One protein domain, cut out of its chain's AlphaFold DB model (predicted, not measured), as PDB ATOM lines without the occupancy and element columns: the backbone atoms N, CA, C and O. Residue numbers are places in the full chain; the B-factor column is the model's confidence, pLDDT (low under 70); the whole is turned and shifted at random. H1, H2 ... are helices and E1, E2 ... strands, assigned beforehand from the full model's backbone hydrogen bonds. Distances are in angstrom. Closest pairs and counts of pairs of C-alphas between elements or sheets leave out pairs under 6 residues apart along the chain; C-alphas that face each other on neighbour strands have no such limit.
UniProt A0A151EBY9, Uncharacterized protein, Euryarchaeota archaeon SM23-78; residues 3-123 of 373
ATOM      1  N   GLU A   3     -15.519  -0.489  34.519       42.19
ATOM      2  CA  GLU A   3     -15.920  -1.850  34.097       42.19
ATOM      3  C   GLU A   3     -15.291  -2.335  32.782       42.19
ATOM      4  O   GLU A   3     -14.879  -3.488  32.690       42.19
ATOM      5  N   ARG A   4     -15.111  -1.451  31.784       42.69
ATOM      6  CA  ARG A   4     -14.470  -1.818  30.496       42.69
ATOM      7  C   ARG A   4     -13.041  -2.325  30.664       42.69
ATOM      8  O   ARG A   4     -12.519  -3.001  29.793       42.69
ATOM      9  N   GLU A   5     -12.427  -1.973  31.778       46.19
ATOM     10  CA  GLU A   5     -11.008  -2.119  32.017       46.19
ATOM     11  C   GLU A   5     -10.687  -3.372  32.860       46.19
ATOM     12  O   GLU A   5      -9.526  -3.762  32.954       46.19
ATOM     13  N   VAL A   6     -11.679  -4.020  33.489       46.84
ATOM     14  CA  VAL A   6     -11.519  -5.321  34.187       46.84
ATOM     15  C   VAL A   6     -11.437  -6.476  33.181       46.84
ATOM     16  O   VAL A   6     -10.679  -7.420  33.388       46.84
ATOM     17  N   SER A   7     -12.129  -6.344  32.044       47.91
ATOM     18  CA  SER A   7     -12.149  -7.331  30.955       47.91
ATOM     19  C   SER A   7     -10.766  -7.657  30.372       47.91
ATOM     20  O   SER A   7     -10.582  -8.757  29.856       47.91
ATOM     21  N   ASP A   8      -9.798  -6.736  30.419       45.56
ATOM     22  CA  ASP A   8      -8.500  -6.923  29.753       45.56
ATOM     23  C   ASP A   8      -7.482  -7.716  30.592       45.56
ATOM     24  O   ASP A   8      -6.542  -8.294  30.042       45.56
ATOM     25  N   VAL A   9      -7.665  -7.777  31.916       46.06
ATOM     26  CA  VAL A   9      -6.704  -8.409  32.844       46.06
ATOM     27  C   VAL A   9      -6.944  -9.913  32.971       46.06
ATOM     28  O   VAL A   9      -6.018 -10.682  33.226       46.06
ATOM     29  N   ILE A  10      -8.170 -10.360  32.715       48.75
ATOM     30  CA  ILE A  10      -8.575 -11.749  32.886       48.75
ATOM     31  C   ILE A  10      -8.665 -12.418  31.511       48.75
ATOM     32  O   ILE A  10      -9.712 -12.852  31.041       48.75
ATOM     33  N   LYS A  11      -7.520 -12.548  30.835       46.12
ATOM     34  CA  LYS A  11      -7.375 -13.589  29.809       46.12
ATOM     35  C   LYS A  11      -7.103 -14.905  30.521       46.12
ATOM     36  O   LYS A  11      -5.987 -15.421  30.485       46.12
ATOM     37  N   PHE A  12      -8.118 -15.449  31.189       48.25
ATOM     38  CA  PHE A  12      -8.072 -16.853  31.560       48.25
ATOM     39  C   PHE A  12      -7.862 -17.648  30.267       48.25
ATOM     40  O   PHE A  12      -8.702 -17.638  29.366       48.25
ATOM     41  N   SER A  13      -6.727 -18.340  30.170       42.16
ATOM     42  CA  SER A  13      -6.511 -19.401  29.187       42.16
ATOM     43  C   SER A  13      -7.364 -20.614  29.577       42.16
ATOM     44  O   SER A  13      -6.845 -21.701  29.821       42.16
ATOM     45  N   ILE A  14      -8.677 -20.421  29.709       49.91
ATOM     46  CA  ILE A  14      -9.623 -21.525  29.781       49.91
ATOM     47  C   ILE A  14      -9.727 -22.044  28.355       49.91
ATOM     48  O   ILE A  14     -10.146 -21.324  27.446       49.91
ATOM     49  N   ASP A  15      -9.285 -23.286  28.165       49.81
ATOM     50  CA  ASP A  15      -9.474 -24.051  26.939       49.81
ATOM     51  C   ASP A  15     -10.952 -23.945  26.537       49.81
ATOM     52  O   ASP A  15     -11.830 -24.536  27.171       49.81
ATOM     53  N   LYS A  16     -11.242 -23.125  25.517       50.56
ATOM     54  CA  LYS A  16     -12.590 -22.862  24.998       50.56
ATOM     55  C   LYS A  16     -13.140 -24.123  24.329       50.56
ATOM     56  O   LYS A  16     -13.307 -24.178  23.115       50.56
ATOM     57  N   LYS A  17     -13.500 -25.142  25.106       52.47
ATOM     58  CA  LYS A  17     -14.524 -26.104  24.689       52.47
ATOM     59  C   LYS A  17     -15.883 -25.466  24.928       52.47
ATOM     60  O   LYS A  17     -16.593 -25.749  25.884       52.47
ATOM     61  N   GLN A  18     -16.167 -24.537  24.032       53.88
ATOM     62  CA  GLN A  18     -17.424 -23.855  23.812       53.88
ATOM     63  C   GLN A  18     -18.605 -24.851  23.818       53.88
ATOM     64  O   GLN A  18     -18.838 -25.573  22.853       53.88
ATOM     65  N   LYS A  19     -19.365 -24.897  24.916       58.78
ATOM     66  CA  LYS A  19     -20.760 -25.356  24.892       58.78
ATOM     67  C   LYS A  19     -21.592 -24.154  24.459       58.78
ATOM     68  O   LYS A  19     -22.061 -23.410  25.311       58.78
ATOM     69  N   GLU A  20     -21.629 -23.869  23.157       73.19
ATOM     70  CA  GLU A  20     -22.037 -22.532  22.697       73.19
ATOM     71  C   GLU A  20     -23.495 -22.212  23.011       73.19
ATOM     72  O   GLU A  20     -23.774 -21.103  23.452       73.19
ATOM     73  N   HIS A  21     -24.410 -23.168  22.856       82.94
ATOM     74  CA  HIS A  21     -25.838 -22.920  23.024       82.94
ATOM     75  C   HIS A  21     -26.572 -24.178  23.513       82.94
ATOM     76  O   HIS A  21     -26.078 -25.295  23.340       82.94
ATOM     77  N   ASN A  22     -27.743 -24.000  24.132       83.25
ATOM     78  CA  ASN A  22     -28.691 -25.089  24.379       83.25
ATOM     79  C   ASN A  22     -29.405 -25.507  23.072       83.25
ATOM     80  O   ASN A  22     -29.155 -24.940  22.006       83.25
ATOM     81  N   GLU A  23     -30.308 -26.490  23.145       83.00
ATOM     82  CA  GLU A  23     -31.083 -26.973  21.985       83.00
ATOM     83  C   GLU A  23     -31.919 -25.868  21.305       83.00
ATOM     84  O   GLU A  23     -32.215 -25.959  20.116       83.00
ATOM     85  N   GLU A  24     -32.248 -24.799  22.035       85.81
ATOM     86  CA  GLU A  24     -33.019 -23.644  21.562       85.81
ATOM     87  C   GLU A  24     -32.139 -22.519  20.988       85.81
ATOM     88  O   GLU A  24     -32.647 -21.468  20.596       85.81
ATOM     89  N   GLY A  25     -30.817 -22.708  20.933       90.69
ATOM     90  CA  GLY A  25     -29.890 -21.682  20.460       90.69
ATOM     91  C   GLY A  25     -29.646 -20.554  21.469       90.69
ATOM     92  O   GLY A  25     -29.120 -19.513  21.087       90.69
ATOM     93  N   GLN A  26     -30.013 -20.727  22.742       91.50
ATOM     94  CA  GLN A  26     -29.722 -19.768  23.808       91.50
ATOM     95  C   GLN A  26     -28.342 -20.036  24.417       91.50
ATOM     96  O   GLN A  26     -27.987 -21.198  24.640       91.50
ATOM     97  N   PRO A  27     -27.556 -18.991  24.720       95.44
ATOM     98  CA  PRO A  27     -26.235 -19.177  25.292       95.44
ATOM     99  C   PRO A  27     -26.329 -19.747  26.710       95.44
ATOM    100  O   PRO A  27     -27.183 -19.352  27.501       95.44
ATOM    101  N   TRP A  28     -25.419 -20.655  27.069       96.06
ATOM    102  CA  TRP A  28     -25.449 -21.358  28.361       96.06
ATOM    103  C   TRP A  28     -25.486 -20.408  29.576       96.06
ATOM    104  O   TRP A  28     -26.149 -20.701  30.568       96.06
ATOM    105  N   TYR A  29     -24.835 -19.245  29.483       96.50
ATOM    106  CA  TYR A  29     -24.782 -18.231  30.540       96.50
ATOM    107  C   TYR A  29     -26.094 -17.441  30.720       96.50
ATOM    108  O   TYR A  29     -26.208 -16.642  31.651       96.50
ATOM    109  N   ASP A  30     -27.085 -17.633  29.841       97.81
ATOM    110  CA  ASP A  30     -28.380 -16.939  29.870       97.81
ATOM    111  C   ASP A  30     -29.588 -17.886  29.942       97.81
ATOM    112  O   ASP A  30     -30.707 -17.536  29.565       97.81
ATOM    113  N   THR A  31     -29.364 -19.092  30.469       97.50
ATOM    114  CA  THR A  31     -30.403 -20.105  30.691       97.50
ATOM    115  C   THR A  31     -30.415 -20.560  32.146       97.50
ATOM    116  O   THR A  31     -29.372 -20.621  32.799       97.50
ATOM    117  N   LYS A  32     -31.591 -20.949  32.655       97.56
ATOM    118  CA  LYS A  32     -31.728 -21.481  34.021       97.56
ATOM    119  C   LYS A  32     -30.843 -22.714  34.251       97.56
ATOM    120  O   LYS A  32     -30.185 -22.804  35.283       97.56
ATOM    121  N   GLU A  33     -30.792 -23.635  33.285       97.00
ATOM    122  CA  GLU A  33     -29.977 -24.856  33.366       97.00
ATOM    123  C   GLU A  33     -28.476 -24.557  33.349       97.00
ATOM    124  O   GLU A  33     -27.733 -25.091  34.174       97.00
ATOM    125  N   GLY A  34     -28.012 -23.692  32.443       96.88
ATOM    126  CA  GLY A  34     -26.592 -23.364  32.357       96.88
ATOM    127  C   GLY A  34     -26.094 -22.586  33.577       96.88
ATOM    128  O   GLY A  34     -25.014 -22.893  34.086       96.88
ATOM    129  N   ILE A  35     -26.915 -21.686  34.131       98.06
ATOM    130  CA  ILE A  35     -26.629 -21.026  35.414       98.06
ATOM    131  C   ILE A  35     -26.596 -22.060  36.546       98.06
ATOM    132  O   ILE A  35     -25.639 -22.077  37.314       98.06
ATOM    133  N   LEU A  36     -27.568 -22.974  36.631       97.88
ATOM    134  CA  LEU A  36     -27.565 -24.030  37.649       97.88
ATOM    135  C   LEU A  36     -26.322 -24.927  37.538       97.88
ATOM    136  O   LEU A  36     -25.717 -25.284  38.546       97.88
ATOM    137  N   ASN A  37     -25.892 -25.256  36.319       96.81
ATOM    138  CA  ASN A  37     -24.671 -26.020  36.086       96.81
ATOM    139  C   ASN A  37     -23.409 -25.255  36.525       96.81
ATOM    140  O   ASN A  37     -22.471 -25.889  37.001       96.81
ATOM    141  N   SER A  38     -23.398 -23.921  36.411       97.38
ATOM    142  CA  SER A  38     -22.294 -23.078  36.897       97.38
ATOM    143  C   SER A  38     -22.163 -23.075  38.427       97.38
ATOM    144  O   SER A  38     -21.082 -22.845  38.948       97.38
ATOM    145  N   LEU A  39     -23.218 -23.434  39.168       97.88
ATOM    146  CA  LEU A  39     -23.176 -23.539  40.634       97.88
ATOM    147  C   LEU A  39     -22.478 -24.810  41.149       97.88
ATOM    148  O   LEU A  39     -22.441 -25.046  42.353       97.88
ATOM    149  N   LYS A  40     -21.915 -25.644  40.266       97.25
ATOM    150  CA  LYS A  40     -21.129 -26.825  40.662       97.25
ATOM    151  C   LYS A  40     -19.764 -26.460  41.238       97.25
ATOM    152  O   LYS A  40     -19.222 -27.229  42.030       97.25
ATOM    153  N   SER A  41     -19.203 -25.320  40.840       97.56
ATOM    154  CA  SER A  41     -17.934 -24.829  41.361       97.56
ATOM    155  C   SER A  41     -17.903 -23.302  41.366       97.56
ATOM    156  O   SER A  41     -18.528 -22.648  40.536       97.56
ATOM    157  N   PHE A  42     -17.170 -22.717  42.313       97.19
ATOM    158  CA  PHE A  42     -17.025 -21.263  42.381       97.19
ATOM    159  C   PHE A  42     -16.352 -20.652  41.135       97.19
ATOM    160  O   PHE A  42     -16.872 -19.652  40.640       97.19
ATOM    161  N   PRO A  43     -15.287 -21.251  40.557       97.25
ATOM    162  CA  PRO A  43     -14.750 -20.798  39.276       97.25
ATOM    163  C   PRO A  43     -15.783 -20.737  38.144       97.25
ATOM    164  O   PRO A  43     -15.816 -19.747  37.417       97.25
ATOM    165  N   ASP A  44     -16.650 -21.749  38.018       96.88
ATOM    166  CA  ASP A  44     -17.661 -21.786  36.953       96.88
ATOM    167  C   ASP A  44     -18.723 -20.689  37.142       96.88
ATOM    168  O   ASP A  44     -19.159 -20.073  36.167       96.88
ATOM    169  N   LEU A  45     -19.119 -20.406  38.391       97.44
ATOM    170  CA  LEU A  45     -20.018 -19.296  38.721       97.44
ATOM    171  C   LEU A  45     -19.400 -17.942  38.338       97.44
ATOM    172  O   LEU A  45     -20.065 -17.132  37.691       97.44
ATOM    173  N   VAL A  46     -18.137 -17.698  38.707       96.56
ATOM    174  CA  VAL A  46     -17.433 -16.452  38.355       96.56
ATOM    175  C   VAL A  46     -17.331 -16.306  36.835       96.56
ATOM    176  O   VAL A  46     -17.699 -15.260  36.302       96.56
ATOM    177  N   GLN A  47     -16.944 -17.372  36.128       95.38
ATOM    178  CA  GLN A  47     -16.873 -17.375  34.665       95.38
ATOM    179  C   GLN A  47     -18.229 -17.058  34.020       95.38
ATOM    180  O   GLN A  47     -18.301 -16.299  33.056       95.38
ATOM    181  N   MET A  48     -19.317 -17.631  34.538       97.00
ATOM    182  CA  MET A  48     -20.666 -17.366  34.039       97.00
ATOM    183  C   MET A  48     -21.038 -15.885  34.185       97.00
ATOM    184  O   MET A  48     -21.559 -15.289  33.243       97.00
ATOM    185  N   ILE A  49     -20.723 -15.269  35.328       96.88
ATOM    186  CA  ILE A  49     -20.976 -13.842  35.569       96.88
ATOM    187  C   ILE A  49     -20.153 -12.963  34.619       96.88
ATOM    188  O   ILE A  49     -20.698 -12.024  34.040       96.88
ATOM    189  N   GLU A  50     -18.871 -13.276  34.418       94.94
ATOM    190  CA  GLU A  50     -17.999 -12.556  33.479       94.94
ATOM    191  C   GLU A  50     -18.500 -12.654  32.032       94.94
ATOM    192  O   GLU A  50     -18.532 -11.655  31.304       94.94
ATOM    193  N   GLU A  51     -18.940 -13.840  31.608       95.75
ATOM    194  CA  GLU A  51     -19.469 -14.049  30.261       95.75
ATOM    195  C   GLU A  51     -20.783 -13.282  30.052       95.75
ATOM    196  O   GLU A  51     -20.956 -12.641  29.015       95.75
ATOM    197  N   ARG A  52     -21.670 -13.248  31.060       97.06
ATOM    198  CA  ARG A  52     -22.872 -12.398  31.039       97.06
ATOM    199  C   ARG A  52     -22.527 -10.916  30.944       97.06
ATOM    200  O   ARG A  52     -23.136 -10.200  30.151       97.06
ATOM    201  N   HIS A  53     -21.558 -10.446  31.727       95.25
ATOM    202  CA  HIS A  53     -21.111  -9.055  31.668       95.25
ATOM    203  C   HIS A  53     -20.583  -8.709  30.268       95.25
ATOM    204  O   HIS A  53     -20.982  -7.706  29.672       95.25
ATOM    205  N   THR A  54     -19.762  -9.588  29.694       94.69
ATOM    206  CA  THR A  54     -19.227  -9.444  28.334       94.69
ATOM    207  C   THR A  54     -20.344  -9.438  27.285       94.69
ATOM    208  O   THR A  54     -20.337  -8.603  26.377       94.69
ATOM    209  N   ALA A  55     -21.337 -10.320  27.413       95.31
ATOM    210  CA  ALA A  55     -22.506 -10.361  26.539       95.31
ATOM    211  C   ALA A  55     -23.252  -9.020  26.521       95.31
ATOM    212  O   ALA A  55     -23.481  -8.438  25.459       95.31
ATOM    213  N   GLY A  56     -23.566  -8.490  27.704       95.94
ATOM    214  CA  GLY A  56     -24.305  -7.239  27.837       95.94
ATOM    215  C   GLY A  56     -23.521  -6.013  27.363       95.94
ATOM    216  O   GLY A  56     -24.030  -5.225  26.570       95.94
ATOM    217  N   TYR A  57     -22.265  -5.859  27.793       94.50
ATOM    218  CA  TYR A  57     -21.500  -4.624  27.572       94.50
ATOM    219  C   TYR A  57     -20.620  -4.622  26.320       94.50
ATOM    220  O   TYR A  57     -20.389  -3.558  25.737       94.50
ATOM    221  N   CYS A  58     -20.098  -5.779  25.907       93.38
ATOM    222  CA  CYS A  58     -19.222  -5.881  24.740       93.38
ATOM    223  C   CYS A  58     -19.987  -6.326  23.492       93.38
ATOM    224  O   CYS A  58     -19.671  -5.865  22.395       93.38
ATOM    225  N   ARG A  59     -20.997  -7.193  23.645       94.56
ATOM    226  CA  ARG A  59     -21.800  -7.709  22.522       94.56
ATOM    227  C   ARG A  59     -23.168  -7.038  22.374       94.56
ATOM    228  O   ARG A  59     -23.813  -7.230  21.348       94.56
ATOM    229  N   ASN A  60     -23.560  -6.175  23.318       95.81
ATOM    230  CA  ASN A  60     -24.862  -5.495  23.353       95.81
ATOM    231  C   ASN A  60     -26.053  -6.473  23.344       95.81
ATOM    232  O   ASN A  60     -27.103  -6.181  22.769       95.81
ATOM    233  N   GLU A  61     -25.893  -7.645  23.960       96.31
ATOM    234  CA  GLU A  61     -26.967  -8.622  24.115       96.31
ATOM    235  C   GLU A  61     -27.939  -8.191  25.221       96.31
ATOM    236  O   GLU A  61     -27.540  -7.690  26.274       96.31
ATOM    237  N   ARG A  62     -29.238  -8.416  25.000       97.38
ATOM    238  CA  ARG A  62     -30.260  -8.281  26.041       97.38
ATOM    239  C   ARG A  62     -30.460  -9.640  26.700       97.38
ATOM    240  O   ARG A  62     -30.921 -10.560  26.038       97.38
ATOM    241  N   LEU A  63     -30.153  -9.730  27.988       97.50
ATOM    242  CA  LEU A  63     -30.144 -10.996  28.721       97.50
ATOM    243  C   LEU A  63     -31.435 -11.224  29.516       97.50
ATOM    244  O   LEU A  63     -32.119 -10.275  29.924       97.50
ATOM    245  N   ASN A  64     -31.734 -12.491  29.788       98.19
ATOM    246  CA  ASN A  64     -32.753 -12.900  30.745       98.19
ATOM    247  C   ASN A  64     -32.333 -12.542  32.180       98.19
ATOM    248  O   ASN A  64     -31.148 -12.468  32.503       98.19
ATOM    249  N   GLN A  65     -33.311 -12.309  33.056       98.44
ATOM    250  CA  GLN A  65     -33.060 -11.953  34.456       98.44
ATOM    251  C   GLN A  65     -33.234 -13.158  35.371       98.44
ATOM    252  O   GLN A  65     -34.248 -13.858  35.293       98.44
ATOM    253  N   PHE A  66     -32.283 -13.334  36.285       98.56
ATOM    254  CA  PHE A  66     -32.269 -14.462  37.211       98.56
ATOM    255  C   PHE A  66     -31.946 -14.025  38.633       98.56
ATOM    256  O   PHE A  66     -31.198 -13.075  38.852       98.56
ATOM    257  N   TYR A  67     -32.475 -14.766  39.598       98.31
ATOM    258  CA  TYR A  67     -32.069 -14.708  40.994       98.31
ATOM    259  C   TYR A  67     -31.299 -15.980  41.332       98.31
ATOM    260  O   TYR A  67     -31.787 -17.085  41.098       98.31
ATOM    261  N   VAL A  68     -30.086 -15.813  41.854       98.38
ATOM    262  CA  VAL A  68     -29.121 -16.892  42.080       98.38
ATOM    263  C   VAL A  68     -28.777 -16.985  43.563       98.38
ATOM    264  O   VAL A  68     -28.516 -15.974  44.221       98.38
ATOM    265  N   LEU A  69     -28.821 -18.204  44.100       97.69
ATOM    266  CA  LEU A  69     -28.608 -18.563  45.504       97.69
ATOM    267  C   LEU A  69     -29.499 -17.780  46.484       97.69
ATOM    268  O   LEU A  69     -29.138 -17.624  47.646       97.69
ATOM    269  N   GLY A  70     -30.624 -17.225  46.013       97.25
ATOM    270  CA  GLY A  70     -31.473 -16.304  46.779       97.25
ATOM    271  C   GLY A  70     -30.735 -15.060  47.299       97.25
ATOM    272  O   GLY A  70     -31.152 -14.483  48.301       97.25
ATOM    273  N   ARG A  71     -29.609 -14.688  46.674       96.62
ATOM    274  CA  ARG A  71     -28.680 -13.645  47.150       96.62
ATOM    275  C   ARG A  71     -28.218 -12.699  46.050       96.62
ATOM    276  O   ARG A  71     -27.917 -11.547  46.342       96.62
ATOM    277  N   TYR A  72     -28.175 -13.163  44.808       97.75
ATOM    278  CA  TYR A  72     -27.701 -12.386  43.670       97.75
ATOM    279  C   TYR A  72     -28.817 -12.179  42.661       97.75
ATOM    280  O   TYR A  72     -29.598 -13.092  42.403       97.75
ATOM    281  N   TRP A  73     -28.869 -10.996  42.068       97.94
ATOM    282  CA  TRP A  73     -29.725 -10.682  40.935       97.94
ATOM    283  C   TRP A  73     -28.851 -10.465  39.705       97.94
ATOM    284  O   TRP A  73     -28.018  -9.560  39.670       97.94
ATOM    285  N   LEU A  74     -29.031 -11.324  38.710       98.06
ATOM    286  CA  LEU A  74     -28.438 -11.181  37.391       98.06
ATOM    287  C   LEU A  74     -29.399 -10.360  36.540       98.06
ATOM    288  O   LEU A  74     -30.501 -10.822  36.221       98.06
ATOM    289  N   ASP A  75     -29.004  -9.139  36.200       97.75
ATOM    290  CA  ASP A  75     -29.851  -8.248  35.424       97.75
ATOM    291  C   ASP A  75     -29.769  -8.547  33.916       97.75
ATOM    292  O   ASP A  75     -29.010  -9.391  33.428       97.75
ATOM    293  N   SER A  76     -30.591  -7.825  33.164       97.88
ATOM    294  CA  SER A  76     -30.711  -7.948  31.711       97.88
ATOM    295  C   SER A  76     -29.604  -7.255  30.904       97.88
ATOM    296  O   SER A  76     -29.633  -7.297  29.675       97.88
ATOM    297  N   CYS A  77     -28.691  -6.555  31.574       97.19
ATOM    298  CA  CYS A  77     -27.553  -5.849  30.986       97.19
ATOM    299  C   CYS A  77     -26.221  -6.556  31.292       97.19
ATOM    300  O   CYS A  77     -25.170  -6.048  30.917       97.19
ATOM    301  N   GLY A  78     -26.252  -7.706  31.974       96.81
ATOM    302  CA  GLY A  78     -25.058  -8.467  32.335       96.81
ATOM    303  C   GLY A  78     -24.452  -8.090  33.687       96.81
ATOM    304  O   GLY A  78     -23.356  -8.546  33.999       96.81
ATOM    305  N   ASN A  79     -25.134  -7.288  34.507       96.88
ATOM    306  CA  ASN A  79     -24.691  -7.007  35.870       96.88
ATOM    307  C   ASN A  79     -25.098  -8.136  36.824       96.88
ATOM    308  O   ASN A  79     -26.135  -8.781  36.658       96.88
ATOM    309  N   CYS A  80     -24.291  -8.332  37.864       97.19
ATOM    310  CA  CYS A  80     -24.602  -9.187  39.002       97.19
ATOM    311  C   CYS A  80     -24.656  -8.309  40.255       97.19
ATOM    312  O   CYS A  80     -23.645  -7.742  40.667       97.19
ATOM    313  N   CYS A  81     -25.844  -8.172  40.834       96.31
ATOM    314  CA  CYS A  81     -26.096  -7.333  41.997       96.31
ATOM    315  C   CYS A  81     -26.293  -8.201  43.241       96.31
ATOM    316  O   CYS A  81     -27.005  -9.205  43.186       96.31
ATOM    317  N   LYS A  82     -25.722  -7.805  44.378       95.31
ATOM    318  CA  LYS A  82     -25.867  -8.519  45.655       95.31
ATOM    319  C   LYS A  82     -27.036  -7.956  46.465       95.31
ATOM    320  O   LYS A  82     -27.196  -6.738  46.557       95.31
ATOM    321  N   ALA A  83     -27.854  -8.832  47.045       94.75
ATOM    322  CA  ALA A  83     -28.929  -8.447  47.955       94.75
ATOM    323  C   ALA A  83     -28.355  -7.809  49.232       94.75
ATOM    324  O   ALA A  83     -27.380  -8.308  49.797       94.75
ATOM    325  N   GLN A  84     -28.980  -6.730  49.703       90.44
ATOM    326  CA  GLN A  84     -28.632  -6.043  50.946       90.44
ATOM    327  C   GLN A  84     -29.860  -5.836  51.840       90.44
ATOM    328  O   GLN A  84     -30.981  -5.621  51.363       90.44
ATOM    329  N   GLY A  85     -29.630  -5.872  53.155       87.38
ATOM    330  CA  GLY A  85     -30.674  -5.759  54.171       87.38
ATOM    331  C   GLY A  85     -31.465  -7.058  54.301       87.38
ATOM    332  O   GLY A  85     -31.099  -7.923  55.090       87.38
ATOM    333  N   PHE A  86     -32.537  -7.202  53.521       90.25
ATOM    334  CA  PHE A  86     -33.308  -8.444  53.470       90.25
ATOM    335  C   PHE A  86     -32.661  -9.435  52.500       90.25
ATOM    336  O   PHE A  86     -32.614  -9.186  51.294       90.25
ATOM    337  N   ILE A  87     -32.200 -10.575  53.016       91.88
ATOM    338  CA  ILE A  87     -31.558 -11.622  52.220       91.88
ATOM    339  C   ILE A  87     -32.500 -12.832  52.099       91.88
ATOM    340  O   ILE A  87     -32.665 -13.571  53.073       91.88
ATOM    341  N   PRO A  88     -33.097 -13.087  50.917       92.19
ATOM    342  CA  PRO A  88     -34.083 -14.152  50.735       92.19
ATOM    343  C   PRO A  88     -33.625 -15.531  51.213       92.19
ATOM    344  O   PRO A  88     -34.374 -16.197  51.919       92.19
ATOM    345  N   LYS A  89     -32.391 -15.948  50.899       95.44
ATOM    346  CA  LYS A  89     -31.873 -17.273  51.295       95.44
ATOM    347  C   LYS A  89     -31.770 -17.477  52.811       95.44
ATOM    348  O   LYS A  89     -31.798 -18.612  53.269       95.44
ATOM    349  N   GLU A  90     -31.648 -16.401  53.587       93.69
ATOM    350  CA  GLU A  90     -31.582 -16.465  55.058       93.69
ATOM    351  C   GLU A  90     -32.968 -16.579  55.696       93.69
ATOM    352  O   GLU A  90     -33.097 -17.065  56.814       93.69
ATOM    353  N   GLN A  91     -34.000 -16.142  54.978       93.69
ATOM    354  CA  GLN A  91     -35.388 -16.142  55.442       93.69
ATOM    355  C   GLN A  91     -36.148 -17.366  54.934       93.69
ATOM    356  O   GLN A  91     -37.000 -17.913  55.629       93.69
ATOM    357  N   PHE A  92     -35.798 -17.821  53.734       94.62
ATOM    358  CA  PHE A  92     -36.409 -18.942  53.042       94.62
ATOM    359  C   PHE A  92     -35.307 -19.921  52.644       94.62
ATOM    360  O   PHE A  92     -34.740 -19.844  51.553       94.62
ATOM    361  N   ALA A  93     -34.955 -20.830  53.554       95.25
ATOM    362  CA  ALA A  93     -33.877 -21.793  53.325       95.25
ATOM    363  C   ALA A  93     -34.154 -22.726  52.126       95.25
ATOM    364  O   ALA A  93     -33.219 -23.223  51.495       95.25
ATOM    365  N   ASP A  94     -35.431 -22.934  51.800       96.19
ATOM    366  CA  ASP A  94     -35.938 -23.766  50.709       96.19
ATOM    367  C   ASP A  94     -36.067 -23.031  49.364       96.19
ATOM    368  O   ASP A  94     -36.439 -23.658  48.370       96.19
ATOM    369  N   ILE A  95     -35.733 -21.733  49.293       97.38
ATOM    370  CA  ILE A  95     -35.724 -21.009  48.017       97.38
ATOM    371  C   ILE A  95     -34.781 -21.716  47.023       97.38
ATOM    372  O   ILE A  95     -33.614 -21.973  47.365       97.38
ATOM    373  N   PRO A  96     -35.257 -22.035  45.801       98.19
ATOM    374  CA  PRO A  96     -34.417 -22.639  44.777       98.19
ATOM    375  C   PRO A  96     -33.200 -21.775  44.437       98.19
ATOM    376  O   PRO A  96     -33.266 -20.546  44.429       98.19
ATOM    377  N   ASP A  97     -32.089 -22.431  44.112       98.12
ATOM    378  CA  ASP A  97     -30.813 -21.747  43.880       98.12
ATOM    379  C   ASP A  97     -30.773 -20.948  42.576       98.12
ATOM    380  O   ASP A  97     -29.934 -20.065  42.437       98.12
ATOM    381  N   VAL A  98     -31.662 -21.228  41.621       98.56
ATOM    382  CA  VAL A  98     -31.815 -20.427  40.402       98.56
ATOM    383  C   VAL A  98     -33.296 -20.265  40.100       98.56
ATOM    384  O   VAL A  98     -34.018 -21.249  39.926       98.56
ATOM    385  N   LEU A  99     -33.736 -19.016  40.007       98.50
ATOM    386  CA  LEU A  99     -35.100 -18.633  39.659       98.50
ATOM    387  C   LEU A  99     -35.052 -17.601  38.537       98.50
ATOM    388  O   LEU A  99     -34.175 -16.737  38.527       98.50
ATOM    389  N   THR A 100     -35.995 -17.659  37.602       98.38
ATOM    390  CA  THR A 100     -36.261 -16.505  36.736       98.38
ATOM    391  C   THR A 100     -36.820 -15.357  37.574       98.38
ATOM    392  O   THR A 100     -37.213 -15.534  38.732       98.38
ATOM    393  N   LYS A 101     -36.872 -14.154  36.996       97.69
ATOM    394  CA  LYS A 101     -37.468 -13.006  37.684       97.69
ATOM    395  C   LYS A 101     -38.892 -13.286  38.178       97.69
ATOM    396  O   LYS A 101     -39.184 -13.001  39.336       97.69
ATOM    397  N   ASP A 102     -39.746 -13.831  37.320       98.00
ATOM    398  CA  ASP A 102     -41.156 -14.051  37.650       98.00
ATOM    399  C   ASP A 102     -41.308 -15.153  38.708       98.00
ATOM    400  O   ASP A 102     -41.980 -14.944  39.716       98.00
ATOM    401  N   GLU A 103     -40.571 -16.263  38.567       98.06
ATOM    402  CA  GLU A 103     -40.561 -17.347  39.559       98.06
ATOM    403  C   GLU A 103     -40.112 -16.865  40.948       98.06
ATOM    404  O   GLU A 103     -40.662 -17.293  41.962       98.06
ATOM    405  N   PHE A 104     -39.115 -15.975  41.011       97.44
ATOM    406  CA  PHE A 104     -38.641 -15.410  42.272       97.44
ATOM    407  C   PHE A 104     -39.719 -14.577  42.962       97.44
ATOM    408  O   PHE A 104     -39.980 -14.776  44.147       97.44
ATOM    409  N   TRP A 105     -40.375 -13.666  42.244       95.50
ATOM    410  CA  TRP A 105     -41.402 -12.819  42.852       95.50
ATOM    411  C   TRP A 105     -42.671 -13.595  43.209       95.50
ATOM    412  O   TRP A 105     -43.266 -13.316  44.251       95.50
ATOM    413  N   ASP A 106     -43.032 -14.613  42.428       96.12
ATOM    414  CA  ASP A 106     -44.096 -15.550  42.787       96.12
ATOM    415  C   ASP A 106     -43.743 -16.342  44.054       96.12
ATOM    416  O   ASP A 106     -44.585 -16.491  44.948       96.12
ATOM    417  N   PHE A 107     -42.490 -16.798  44.177       96.12
ATOM    418  CA  PHE A 107     -41.992 -17.454  45.385       96.12
ATOM    419  C   PHE A 107     -42.100 -16.523  46.596       96.12
ATOM    420  O   PHE A 107     -42.690 -16.916  47.602       96.12
ATOM    421  N   ILE A 108     -41.591 -15.289  46.504       95.00
ATOM    422  CA  ILE A 108     -41.659 -14.314  47.600       95.00
ATOM    423  C   ILE A 108     -43.119 -14.053  47.985       95.00
ATOM    424  O   ILE A 108     -43.474 -14.201  49.149       95.00
ATOM    425  N   LYS A 109     -43.997 -13.768  47.019       93.25
ATOM    426  CA  LYS A 109     -45.416 -13.488  47.276       93.25
ATOM    427  C   LYS A 109     -46.135 -14.643  47.977       93.25
ATOM    428  O   LYS A 109     -46.967 -14.404  48.843       93.25
ATOM    429  N   LYS A 110     -45.827 -15.892  47.615       94.06
ATOM    430  CA  LYS A 110     -46.450 -17.079  48.216       94.06
ATOM    431  C   LYS A 110     -46.041 -17.295  49.676       94.06
ATOM    432  O   LYS A 110     -46.858 -17.769  50.460       94.06
ATOM    433  N   HIS A 111     -44.797 -16.987  50.032       91.94
ATOM    434  CA  HIS A 111     -44.260 -17.238  51.377       91.94
ATOM    435  C   HIS A 111     -44.505 -16.079  52.348       91.94
ATOM    436  O   HIS A 111     -44.036 -16.114  53.486       91.94
ATOM    437  N   GLN A 112     -45.233 -15.051  51.916       86.56
ATOM    438  CA  GLN A 112     -45.473 -13.862  52.713       86.56
ATOM    439  C   GLN A 112     -46.947 -13.644  53.015       86.56
ATOM    440  O   GLN A 112     -47.737 -13.282  52.150       86.56
ATOM    441  N   GLU A 113     -47.287 -13.798  54.294       74.50
ATOM    442  CA  GLU A 113     -48.569 -13.397  54.871       74.50
ATOM    443  C   GLU A 113     -48.578 -11.869  55.108       74.50
ATOM    444  O   GLU A 113     -48.273 -11.388  56.199       74.50
ATOM    445  N   ASP A 114     -48.868 -11.103  54.050       75.44
ATOM    446  CA  ASP A 114     -49.211  -9.663  54.050       75.44
ATOM    447  C   ASP A 114     -48.137  -8.638  54.487       75.44
ATOM    448  O   ASP A 114     -48.440  -7.454  54.651       75.44
ATOM    449  N   LYS A 115     -46.863  -9.019  54.642       79.56
ATOM    450  CA  LYS A 115     -45.783  -8.058  54.959       79.56
ATOM    451  C   LYS A 115     -45.116  -7.519  53.693       79.56
ATOM    452  O   LYS A 115     -44.556  -8.293  52.927       79.56
ATOM    453  N   GLU A 116     -45.089  -6.197  53.516       81.81
ATOM    454  CA  GLU A 116     -44.270  -5.558  52.477       81.81
ATOM    455  C   GLU A 116     -42.776  -5.814  52.741       81.81
ATOM    456  O   GLU A 116     -42.226  -5.363  53.749       81.81
ATOM    457  N   LEU A 117     -42.100  -6.529  51.834       83.25
ATOM    458  CA  LEU A 117     -40.642  -6.630  51.840       83.25
ATOM    459  C   LEU A 117     -40.012  -5.604  50.927       83.25
ATOM    460  O   LEU A 117     -40.305  -5.528  49.734       83.25
ATOM    461  N   MET A 118     -39.028  -4.911  51.480       87.69
ATOM    462  CA  MET A 118     -38.089  -4.130  50.703       87.69
ATOM    463  C   MET A 118     -36.814  -4.951  50.510       87.69
ATOM    464  O   MET A 118     -36.001  -5.080  51.423       87.69
ATOM    465  N   ILE A 119     -36.649  -5.516  49.313       92.50
ATOM    466  CA  ILE A 119     -35.401  -6.165  48.902       92.50
ATOM    467  C   ILE A 119     -34.598  -5.142  48.107       92.50
ATOM    468  O   ILE A 119     -35.068  -4.634  47.088       92.50
ATOM    469  N   SER A 120     -33.394  -4.834  48.579       93.44
ATOM    470  CA  SER A 120     -32.479  -3.928  47.889       93.44
ATOM    471  C   SER A 120     -31.330  -4.712  47.270       93.44
ATOM    472  O   SER A 120     -30.870  -5.699  47.841       93.44
ATOM    473  N   PHE A 121     -30.880  -4.278  46.096       93.81
ATOM    474  CA  PHE A 121     -29.745  -4.864  45.394       93.81
ATOM    475  C   PHE A 121     -28.733  -3.767  45.100       93.81
ATOM    476  O   PHE A 121     -29.104  -2.705  44.598       93.81
ATOM    477  N   VAL A 122     -27.464  -4.026  45.401       92.19
ATOM    478  CA  VAL A 122     -26.374  -3.096  45.105       92.19
ATOM    479  C   VAL A 122     -25.615  -3.567  43.879       92.19
ATOM    480  O   VAL A 122     -25.354  -4.759  43.710       92.19
ATOM    481  N   LEU A 123     -25.300  -2.607  43.007       86.12
ATOM    482  CA  LEU A 123     -24.542  -2.809  41.780       86.12
ATOM    483  C   LEU A 123     -23.069  -3.052  42.130       86.12
ATOM    484  O   LEU A 123     -22.261  -2.129  42.102       86.12
TER     485      LEU A 123
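Overview. This is residues 3 to 123 of the 373 residues of an uncharacterized protein of Euryarchaeota archaeon SM23-78 (UniProt A0A151EBY9). A small, twisted sheet of five short strands forms the middle, with H1 and H4 both packed at its E4 and E1 edge, H1 running along E4 and H4 standing up from the sheet, and with H2 packed on H1 and grazing the sheet; a long stretch with no named element, residues 3 to 31, begins beyond H2, where residues 7 to 14 run on the side of H2 away from the sheet. After H4 the chain swings out through Asp 114 and folds back to add E5 at the opposite edge of the sheet from E4. The printed part has 121 residues with four named helices and five named strands, in the order H1 H2 E1 E2 E3 H3 E4 H4 E5; the sheet, E4 E1 E2 E3 E5, is antiparallel throughout. The class is mixed, helices and strands, with under half of the residues, 55, in named elements. The whole is compact, with a radius of gyration of the C-alphas of 15.3 A and spans of 49 by 33 by 26 A.

Along the chain. After residues 3 to 31, H1 takes residues 32 to 38, 10.0 A long, beginning at C-alpha 32 at (-31.728, -21.481, 34.021). H2, residues 42 to 58, is the longest helix at 23.5 A. E1 is residues 66 to 68, E2 residues 72 to 74, and E3 residues 80 to 84, 13.0 A long. H3 is residues 88 to 91 and E4 residues 98 to 100. H4, residues 101 to 110, is 14.4 A long. E5, residues 120 to 122, ends at C-alpha 122 at (-26.374, -3.096, 45.105).

Arrangement. E1, E2 and E3 form a meander, each strand the antiparallel neighbour of the one before, in two hairpins. N 68 and O 72 are 2.8 A apart, and N 73 and O 81 are 2.8 A apart, both within hydrogen-bond range. Edge strand E4 pairs with E1, with N 67 to O 99 at 2.8 A; edge strand E5 pairs with E3, with N 84 to O 120 at 2.8 A. H1 is on the sheet over E4, at a height of 8.6 A; their closest C-alphas, of Leu 36 and Val 98, are 6.2 A apart. H1 and H2 touch at a steep tilt of 54 degrees, opposite ways, H2 with residues 44 to 48 alone; the closest C-alphas, of Ser 38 and Leu 45, are 4.8 A apart. H2 only grazes the sheet with residues 45 to 53, and H3 only just does with residues 88 to 89. H4 and the sheet make two layers, a helix on one face of a sheet; H4 lies over E4 and stands up from the sheet, its line rising 60 degrees. H1, H2 and H4 have every O i to N i+4 pair within hydrogen-bond range; H3 is too short for one.

Size, cuts and confidence. The C-alphas of Ser 13 and Asp 114, the two farthest apart, are 50.4 A apart. The printed part has no cut and no long link. Its mean pLDDT is 87.7; residues 3 to 19 are under 70.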